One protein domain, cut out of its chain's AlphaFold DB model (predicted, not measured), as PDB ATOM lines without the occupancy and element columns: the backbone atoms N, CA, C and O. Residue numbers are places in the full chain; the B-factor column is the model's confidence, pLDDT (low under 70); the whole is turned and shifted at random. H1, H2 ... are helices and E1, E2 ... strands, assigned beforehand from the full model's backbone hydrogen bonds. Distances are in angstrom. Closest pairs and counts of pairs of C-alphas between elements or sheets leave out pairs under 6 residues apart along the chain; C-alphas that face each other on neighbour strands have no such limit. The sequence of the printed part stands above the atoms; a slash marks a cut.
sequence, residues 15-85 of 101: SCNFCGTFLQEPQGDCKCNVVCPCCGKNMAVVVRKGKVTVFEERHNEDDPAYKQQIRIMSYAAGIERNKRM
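Overview. This is residues 15 to 85 of the 101 residues of an uncharacterized protein of uncultured Clostridium sp (UniProt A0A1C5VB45). A small, three-stranded antiparallel sheet, E2 - E3 - E4, has the long helix H1 standing past one end of its strands and only grazing it, while the short strand E1 lies over one face of the sheet. The printed part has 71 residues, with E1, E2, E3, E4 and H1 in that order along the chain, of mixed class, helices and strands. It is flat, spanning 36 by 34 by 17 A, and only just compact, close to loose, with a radius of gyration of the C-alphas of 13.2 A.

Along the chain. In the sheet, E2 is residues 30 to 35, 16.1 A long, E3 residues 42 to 48, 19.7 A, and E4 residues 51 to 56, 16.8 A. E1, residues 22 to 24, measures 6.1 A and begins at C-alpha 22 (150.689, 146.163, 194.213). H1, residues 64 to 81, is 26.3 A long and ends at C-alpha 81 (140.152, 138.541, 194.689).

Arrangement. E2, E3 and E4 form a meander, each strand the antiparallel neighbour of the one before. In the hairpin E2 and E3, at 164 degrees, N 34 and O 43 are 2.7 A apart, within hydrogen-bond range. In the hairpin E3 and E4, at 162 degrees, N 46 and O 53 are 2.8 A apart, also within range. E1 pairs with no named strand; its closest C-alpha pair with E2 is Leu 23 and Val 34, 7.0 A. H1 only grazes the sheet, with residues 66 to 73; the closest C-alphas of E2 and H1, Val 35 and Ile 70, are 7.8 A apart. E1 and H1 are apart. In H1 every O i to N i+4 pair is within hydrogen-bond range.

Size, cuts and confidence. The farthest C-alphas, Lys 49 and Asn 82, are 37.6 A apart. The printed part has no cut and no long link. Residues 60 to 65, of which 64 and 65 belong to H1, stand free. Model pLDDT is under 70 at residues 59 to 62, 74 and 76 to 85.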
ATOM      1  N   SER A  15     153.693 150.244 195.121       95.19
ATOM      2  CA  SER A  15     152.382 149.950 195.693       95.19
ATOM      3  C   SER A  15     151.539 151.220 195.788       95.19
ATOM      4  O   SER A  15     152.047 152.340 195.817       95.19
ATOM      5  N   CYS A  16     150.224 151.040 195.805       93.44
ATOM      6  CA  CYS A  16     149.263 152.115 195.968       93.44
ATOM      7  C   CYS A  16     149.424 152.749 197.353       93.44
ATOM      8  O   CYS A  16     149.266 152.069 198.366       93.44
ATOM      9  N   ASN A  17     149.669 154.058 197.402       91.12
ATOM     10  CA  ASN A  17     149.809 154.807 198.653       91.12
ATOM     11  C   ASN A  17     148.495 154.920 199.454       91.12
ATOM     12  O   ASN A  17     148.541 155.272 200.627       91.12
ATOM     13  N   PHE A  18     147.342 154.601 198.854       90.62
ATOM     14  CA  PHE A  18     146.043 154.590 199.539       90.62
ATOM     15  C   PHE A  18     145.660 153.226 200.122       90.62
ATOM     16  O   PHE A  18     145.237 153.150 201.268       90.62
ATOM     17  N   CYS A  19     145.750 152.148 199.338       91.38
ATOM     18  CA  CYS A  19     145.245 150.825 199.741       91.38
ATOM     19  C   CYS A  19     146.326 149.738 199.816       91.38
ATOM     20  O   CYS A  19     146.001 148.564 199.979       91.38
ATOM     21  N   GLY A  20     147.598 150.090 199.609       92.00
ATOM     22  CA  GLY A  20     148.734 149.165 199.666       92.00
ATOM     23  C   GLY A  20     148.805 148.140 198.532       92.00
ATOM     24  O   GLY A  20     149.745 147.354 198.478       92.00
ATOM     25  N   THR A  21     147.841 148.130 197.606       93.94
ATOM     26  CA  THR A  21     147.804 147.153 196.509       93.94
ATOM     27  C   THR A  21     149.002 147.316 195.583       93.94
ATOM     28  O   THR A  21     149.363 148.437 195.223       93.94
ATOM     29  N   PHE A  22     149.603 146.196 195.187       92.94
ATOM     30  CA  PHE A  22     150.689 146.163 194.213       92.94
ATOM     31  C   PHE A  22     150.268 146.835 192.900       92.94
ATOM     32  O   PHE A  22     149.206 146.530 192.357       92.94
ATOM     33  N   LEU A  23     151.104 147.750 192.405       91.81
ATOM     34  CA  LEU A  23     150.883 148.432 191.133       91.81
ATOM     35  C   LEU A  23     151.737 147.806 190.032       91.81
ATOM     36  O   LEU A  23     151.201 147.403 189.007       91.81
ATOM     37  N   GLN A  24     153.055 147.742 190.234       90.38
ATOM     38  CA  GLN A  24     154.001 147.257 189.225       90.38
ATOM     39  C   GLN A  24     155.415 147.053 189.789       90.38
ATOM     40  O   GLN A  24     155.760 147.578 190.852       90.38
ATOM     41  N   GLU A  25     156.249 146.362 189.007       91.31
ATOM     42  CA  GLU A  25     157.676 146.148 189.264       91.31
ATOM     43  C   GLU A  25     158.551 146.736 188.130       91.31
ATOM     44  O   GLU A  25     158.850 146.046 187.150       91.31
ATOM     45  N   PRO A  26     158.923 148.029 188.194       85.31
ATOM     46  CA  PRO A  26     159.786 148.654 187.192       85.31
ATOM     47  C   PRO A  26     161.273 148.271 187.289       85.31
ATOM     48  O   PRO A  26     161.826 148.047 188.370       85.31
ATOM     49  N   GLN A  27     161.938 148.263 186.128       86.00
ATOM     50  CA  GLN A  27     163.391 148.111 185.995       86.00
ATOM     51  C   GLN A  27     164.018 149.454 185.612       86.00
ATOM     52  O   GLN A  27     163.748 149.977 184.531       86.00
ATOM     53  N   GLY A  28     164.896 149.980 186.467       85.44
ATOM     54  CA  GLY A  28     165.569 151.260 186.231       85.44
ATOM     55  C   GLY A  28     164.655 152.483 186.360       85.44
ATOM     56  O   GLY A  28     163.563 152.411 186.921       85.44
ATOM     57  N   ASP A  29     165.137 153.623 185.864       87.75
ATOM     58  CA  ASP A  29     164.417 154.893 185.947       87.75
ATOM     59  C   ASP A  29     163.211 154.905 184.992       87.75
ATOM     60  O   ASP A  29     163.349 154.679 183.789       87.75
ATOM     61  N   CYS A  30     162.019 155.204 185.513       87.44
ATOM     62  CA  CYS A  30     160.779 155.222 184.736       87.44
ATOM     63  C   CYS A  30     159.773 156.251 185.267       87.44
ATOM     64  O   CYS A  30     159.823 156.663 186.427       87.44
ATOM     65  N   LYS A  31     158.819 156.644 184.420       90.50
ATOM     66  CA  LYS A  31     157.616 157.390 184.805       90.50
ATOM     67  C   LYS A  31     156.420 156.787 184.078       90.50
ATOM     68  O   LYS A  31     156.436 156.728 182.853       90.50
ATOM     69  N   CYS A  32     155.396 156.373 184.811       88.12
ATOM     70  CA  CYS A  32     154.155 155.874 184.226       88.12
ATOM     71  C   CYS A  32     152.957 156.158 185.130       88.12
ATOM     72  O   CYS A  32     153.089 156.265 186.352       88.12
ATOM     73  N   ASN A  33     151.789 156.253 184.500       89.75
ATOM     74  CA  ASN A  33     150.511 156.404 185.173       89.75
ATOM     75  C   ASN A  33     149.816 155.036 185.187       89.75
ATOM     76  O   ASN A  33     149.752 154.353 184.166       89.75
ATOM     77  N   VAL A  34     149.340 154.623 186.356       89.62
ATOM     78  CA  VAL A  34     148.735 153.322 186.635       89.62
ATOM     79  C   VAL A  34     147.472 153.552 187.449       89.62
ATOM     80  O   VAL A  34     147.512 154.145 188.525       89.62
ATOM     81  N   VAL A  35     146.339 153.042 186.978       88.81
ATOM     82  CA  VAL A  35     145.117 153.015 187.784       88.81
ATOM     83  C   VAL A  35     145.233 151.874 188.787       88.81
ATOM     84  O   VAL A  35     145.458 150.724 188.406       88.81
ATOM     85  N   CYS A  36     145.095 152.169 190.079       90.19
ATOM     86  CA  CYS A  36     145.165 151.145 191.108       90.19
ATOM     87  C   CYS A  36     144.037 150.118 190.902       90.19
ATOM     88  O   CYS A  36     142.866 150.488 191.010       90.19
ATOM     89  N   PRO A  37     144.339 148.818 190.725       86.69
ATOM     90  CA  PRO A  37     143.304 147.824 190.443       86.69
ATOM     91  C   PRO A  37     142.348 147.633 191.629       86.69
ATOM     92  O   PRO A  37     141.188 147.296 191.450       86.69
ATOM     93  N   CYS A  38     142.810 147.885 192.856       86.19
ATOM     94  CA  CYS A  38     141.998 147.753 194.065       86.19
ATOM     95  C   CYS A  38     141.026 148.920 194.287       86.19
ATOM     96  O   CYS A  38     139.821 148.699 194.360       86.19
ATOM     97  N   CYS A  39     141.540 150.141 194.455       86.06
ATOM     98  CA  CYS A  39     140.727 151.301 194.829       86.06
ATOM     99  C   CYS A  39     140.355 152.208 193.649       86.06
ATOM    100  O   CYS A  39     139.697 153.221 193.861       86.06
ATOM    101  N   GLY A  40     140.798 151.893 192.427       85.50
ATOM    102  CA  GLY A  40     140.467 152.650 191.219       85.50
ATOM    103  C   GLY A  40     141.144 154.016 191.095       85.50
ATOM    104  O   GLY A  40     140.979 154.681 190.085       85.50
ATOM    105  N   LYS A  41     141.914 154.457 192.091       85.56
ATOM    106  CA  LYS A  41     142.600 155.752 192.043       85.56
ATOM    107  C   LYS A  41     143.728 155.757 191.011       85.56
ATOM    108  O   LYS A  41     144.506 154.802 190.945       85.56
ATOM    109  N   ASN A  42     143.856 156.856 190.273       88.25
ATOM    110  CA  ASN A  42     144.988 157.097 189.384       88.25
ATOM    111  C   ASN A  42     146.259 157.372 190.181       88.25
ATOM    112  O   ASN A  42     146.324 158.303 190.982       88.25
ATOM    113  N   MET A  43     147.279 156.561 189.935       91.44
ATOM    114  CA  MET A  43     148.593 156.675 190.548       91.44
ATOM    115  C   MET A  43     149.616 156.997 189.477       91.44
ATOM    116  O   MET A  43     149.609 156.407 188.406       91.44
ATOM    117  N   ALA A  44     150.549 157.874 189.789       92.00
ATOM    118  CA  ALA A  44     151.736 158.080 188.989       92.00
ATOM    119  C   ALA A  44     152.941 157.546 189.763       92.00
ATOM    120  O   ALA A  44     153.174 157.889 190.925       92.00
ATOM    121  N   VAL A  45     153.691 156.661 189.110       93.38
ATOM    122  CA  VAL A  45     154.885 156.021 189.655       93.38
ATOM    123  C   VAL A  45     156.099 156.607 188.955       93.38
ATOM    124  O   VAL A  45     156.213 156.559 187.730       93.38
ATOM    125  N   VAL A  46     157.024 157.144 189.743       93.00
ATOM    126  CA  VAL A  46     158.302 157.670 189.272       93.00
ATOM    127  C   VAL A  46     159.426 156.926 189.973       93.00
ATOM    128  O   VAL A  46     159.525 156.951 191.198       93.00
ATOM    129  N   VAL A  47     160.292 156.296 189.189       92.88
ATOM    130  CA  VAL A  47     161.565 155.748 189.651       92.88
ATOM    131  C   VAL A  47     162.673 156.631 189.105       92.88
ATOM    132  O   VAL A  47     162.779 156.816 187.893       92.88
ATOM    133  N   ARG A  48     163.463 157.227 189.996       90.94
ATOM    134  CA  ARG A  48     164.625 158.047 189.629       90.94
ATOM    135  C   ARG A  48     165.754 157.834 190.618       90.94
ATOM    136  O   ARG A  48     165.543 157.987 191.823       90.94
ATOM    137  N   LYS A  49     166.964 157.558 190.122       89.12
ATOM    138  CA  LYS A  49     168.174 157.390 190.954       89.12
ATOM    139  C   LYS A  49     167.966 156.370 192.084       89.12
ATOM    140  O   LYS A  49     168.350 156.612 193.226       89.12
ATOM    141  N   GLY A  50     167.279 155.270 191.778       85.31
ATOM    142  CA  GLY A  50     166.973 154.210 192.743       85.31
ATOM    143  C   GLY A  50     165.919 154.554 193.801       85.31
ATOM    144  O   GLY A  50     165.720 153.780 194.733       85.31
ATOM    145  N   LYS A  51     165.232 155.697 193.681       89.31
ATOM    146  CA  LYS A  51     164.118 156.081 194.559       89.31
ATOM    147  C   LYS A  51     162.794 155.880 193.841       89.31
ATOM    148  O   LYS A  51     162.621 156.379 192.731       89.31
ATOM    149  N   VAL A  52     161.865 155.195 194.502       93.19
ATOM    150  CA  VAL A  52     160.484 155.017 194.042       93.19
ATOM    151  C   VAL A  52     159.613 156.075 194.703       93.19
ATOM    152  O   VAL A  52     159.649 156.254 195.918       93.19
ATOM    153  N   THR A  53     158.834 156.795 193.911       93.56
ATOM    154  CA  THR A  53     157.861 157.779 194.386       93.56
ATOM    155  C   THR A  53     156.517 157.479 193.743       93.56
ATOM    156  O   THR A  53     156.436 157.329 192.525       93.56
ATOM    157  N   VAL A  54     155.471 157.381 194.562       93.44
ATOM    158  CA  VAL A  54     154.094 157.137 194.117       93.44
ATOM    159  C   VAL A  54     153.229 158.291 194.603       93.44
ATOM    160  O   VAL A  54     153.218 158.593 195.796       93.44
ATOM    161  N   PHE A  55     152.524 158.942 193.686       91.25
ATOM    162  CA  PHE A  55     151.597 160.030 193.985       91.25
ATOM    163  C   PHE A  55     150.250 159.776 193.317       91.25
ATOM    164  O   PHE A  55     150.175 159.134 192.274       91.25
ATOM    165  N   GLU A  56     149.184 160.275 193.937       88.94
ATOM    166  CA  GLU A  56     147.855 160.259 193.335       88.94
ATOM    167  C   GLU A  56     147.775 161.360 192.278       88.94
ATOM    168  O   GLU A  56     148.056 162.529 192.555       88.94
ATOM    169  N   GLU A  57     147.390 160.982 191.064       82.94
ATOM    170  CA  GLU A  57     147.130 161.922 189.985       82.94
ATOM    171  C   GLU A  57     145.642 162.271 190.016       82.94
ATOM    172  O   GLU A  57     144.780 161.471 189.647       82.94
ATOM    173  N   ARG A  58     145.323 163.472 190.504       72.88
ATOM    174  CA  ARG A  58     143.949 163.977 190.495       72.88
ATOM    175  C   ARG A  58     143.589 164.397 189.074       72.88
ATOM    176  O   ARG A  58     143.877 165.514 188.661       72.88
ATOM    177  N   HIS A  59     142.987 163.480 188.325       65.06
ATOM    178  CA  HIS A  59     142.219 163.838 187.133       65.06
ATOM    179  C   HIS A  59     140.886 164.444 187.565       65.06
ATOM    180  O   HIS A  59     140.420 164.160 188.669       65.06
ATOM    181  N   ASN A  60     140.296 165.290 186.720       62.91
ATOM    182  CA  ASN A  60     138.996 165.898 186.995       62.91
ATOM    183  C   ASN A  60     137.987 164.785 187.294       62.91
ATOM    184  O   ASN A  60     137.653 163.995 186.411       62.91
ATOM    185  N   GLU A  61     137.509 164.716 188.538       63.03
ATOM    186  CA  GLU A  61     136.540 163.703 188.963       63.03
ATOM    187  C   GLU A  61     135.231 163.795 188.174       63.03
ATOM    188  O   GLU A  61     134.424 162.881 188.248       63.03
ATOM    189  N   ASP A  62     135.030 164.854 187.390       68.50
ATOM    190  CA  ASP A  62     133.866 165.068 186.540       68.50
ATOM    191  C   ASP A  62     133.962 164.435 185.147       68.50
ATOM    192  O   ASP A  62     132.946 164.379 184.457       68.50
ATOM    193  N   ASP A  63     135.122 163.904 184.735       77.88
ATOM    194  CA  ASP A  63     135.260 163.245 183.431       77.88
ATOM    195  C   ASP A  63     134.489 161.900 183.399       77.88
ATOM    196  O   ASP A  63     134.842 160.949 184.115       77.88
ATOM    197  N   PRO A  64     133.437 161.767 182.563       74.88
ATOM    198  CA  PRO A  64     132.658 160.536 182.451       74.88
ATOM    199  C   PRO A  64     133.482 159.333 181.974       74.88
ATOM    200  O   PRO A  64     133.219 158.207 182.412       74.88
ATOM    201  N   ALA A  65     134.482 159.552 181.111       77.00
ATOM    202  CA  ALA A  65     135.336 158.487 180.589       77.00
ATOM    203  C   ALA A  65     136.193 157.883 181.709       77.00
ATOM    204  O   ALA A  65     136.282 156.659 181.849       77.00
ATOM    205  N   TYR A  66     136.731 158.743 182.578       70.69
ATOM    206  CA  TYR A  66     137.481 158.326 183.758       70.69
ATOM    207  C   TYR A  66     136.614 157.513 184.735       70.69
ATOM    208  O   TYR A  66     137.012 156.425 185.166       70.69
ATOM    209  N   LYS A  67     135.380 157.962 185.020       71.19
ATOM    210  CA  LYS A  67     134.435 157.216 185.880       71.19
ATOM    211  C   LYS A  67     134.107 155.831 185.327       71.19
ATOM    212  O   LYS A  67     134.044 154.859 186.087       71.19
ATOM    213  N   GLN A  68     133.876 155.729 184.017       79.69
ATOM    214  CA  GLN A  68     133.575 154.456 183.367       79.69
ATOM    215  C   GLN A  68     134.762 153.492 183.456       79.69
ATOM    216  O   GLN A  68     134.574 152.323 183.799       79.69
ATOM    217  N   GLN A  69     135.978 153.984 183.210       75.94
ATOM    218  CA  GLN A  69     137.199 153.186 183.289       75.94
ATOM    219  C   GLN A  69     137.428 152.623 184.697       75.94
ATOM    220  O   GLN A  69     137.655 151.419 184.838       75.94
ATOM    221  N   ILE A  70     137.291 153.452 185.742       70.62
ATOM    222  CA  ILE A  70     137.389 152.999 187.140       70.62
ATOM    223  C   ILE A  70     136.407 151.865 187.411       70.62
ATOM    224  O   ILE A  70     136.791 150.821 187.938       70.62
ATOM    225  N   ARG A  71     135.140 152.057 187.030       76.75
ATOM    226  CA  ARG A  71     134.074 151.091 187.301       76.75
ATOM    227  C   ARG A  71     134.388 149.724 186.691       76.75
ATOM    228  O   ARG A  71     134.254 148.709 187.371       76.75
ATOM    229  N   ILE A  72     134.847 149.694 185.439       79.31
ATOM    230  CA  ILE A  72     135.232 148.454 184.748       79.31
ATOM    231  C   ILE A  72     136.400 147.769 185.472       79.31
ATOM    232  O   ILE A  72     136.348 146.563 185.728       79.31
ATOM    233  N   MET A  73     137.431 148.530 185.853       72.38
ATOM    234  CA  MET A  73     138.600 147.985 186.549       72.38
ATOM    235  C   MET A  73     138.258 147.416 187.928       72.38
ATOM    236  O   MET A  73     138.738 146.338 188.280       72.38
ATOM    237  N   SER A  74     137.392 148.087 188.691       68.19
ATOM    238  CA  SER A  74     136.944 147.603 190.001       68.19
ATOM    239  C   SER A  74     136.189 146.274 189.907       68.19
ATOM    240  O   SER A  74     136.405 145.396 190.744       68.19
ATOM    241  N   TYR A  75     135.352 146.079 188.880       74.38
ATOM    242  CA  TYR A  75     134.690 144.788 188.657       74.38
ATOM    243  C   TYR A  75     135.689 143.678 188.322       74.38
ATOM    244  O   TYR A  75     135.615 142.594 188.901       74.38
ATOM    245  N   ALA A  76     136.661 143.953 187.447       69.75
ATOM    246  CA  ALA A  76     137.701 142.984 187.103       69.75
ATOM    247  C   ALA A  76     138.535 142.576 188.333       69.75
ATOM    248  O   ALA A  76     138.767 141.388 188.565       69.75
ATOM    249  N   ALA A  77     138.916 143.537 189.179       64.31
ATOM    250  CA  ALA A  77     139.676 143.265 190.397       64.31
ATOM    251  C   ALA A  77     138.870 142.498 191.459       64.31
ATOM    252  O   ALA A  77     139.423 141.651 192.165       64.31
ATOM    253  N   GLY A  78     137.559 142.751 191.566       60.09
ATOM    254  CA  GLY A  78     136.660 141.982 192.432       60.09
ATOM    255  C   GLY A  78     136.591 140.499 192.048       60.09
ATOM    256  O   GLY A  78     136.604 139.634 192.924       60.09
ATOM    257  N   ILE A  79     136.609 140.197 190.746       57.56
ATOM    258  CA  ILE A  79     136.624 138.822 190.220       57.56
ATOM    259  C   ILE A  79     137.949 138.110 190.544       57.56
ATOM    260  O   ILE A  79     137.946 136.919 190.860       57.56
ATOM    261  N   GLU A  80     139.088 138.812 190.512       55.03
ATOM    262  CA  GLU A  80     140.395 138.218 190.837       55.03
ATOM    263  C   GLU A  80     140.590 137.926 192.331       55.03
ATOM    264  O   GLU A  80     141.197 136.909 192.677       55.03
ATOM    265  N   ARG A  81     140.058 138.766 193.231       52.56
ATOM    266  CA  ARG A  81     140.152 138.541 194.689       52.56
ATOM    267  C   ARG A  81     139.522 137.224 195.123       52.56
ATOM    268  O   ARG A  81     140.080 136.545 195.979       52.56
ATOM    269  N   ASN A  82     138.418 136.840 194.488       52.62
ATOM    270  CA  ASN A  82     137.721 135.594 194.804       52.62
ATOM    271  C   ASN A  82     138.524 134.342 194.396       52.62
ATOM    272  O   ASN A  82     138.291 133.257 194.912       52.62
ATOM    273  N   LYS A  83     139.507 134.487 193.493       52.03
ATOM    274  CA  LYS A  83     140.373 133.386 193.033       52.03
ATOM    275  C   LYS A  83     141.700 133.279 193.792       52.03
ATOM    276  O   LYS A  83     142.332 132.231 193.735       52.03
ATOM    277  N   ARG A  84     142.151 134.346 194.465       49.97
ATOM    278  CA  ARG A  84     143.485 134.432 195.103       49.97
ATOM    279  C   ARG A  84     143.448 134.490 196.631       49.97
ATOM    280  O   ARG A  84     144.432 134.910 197.236       49.97
ATOM    281  N   MET A  85     142.352 134.080 197.267       46.25
ATOM    282  CA  MET A  85     142.304 133.939 198.724       46.25
ATOM    283  C   MET A  85     143.127 132.709 199.153       46.25
ATOM    284  O   MET A  85     142.596 131.667 199.514       46.25
TER     285      MET A  85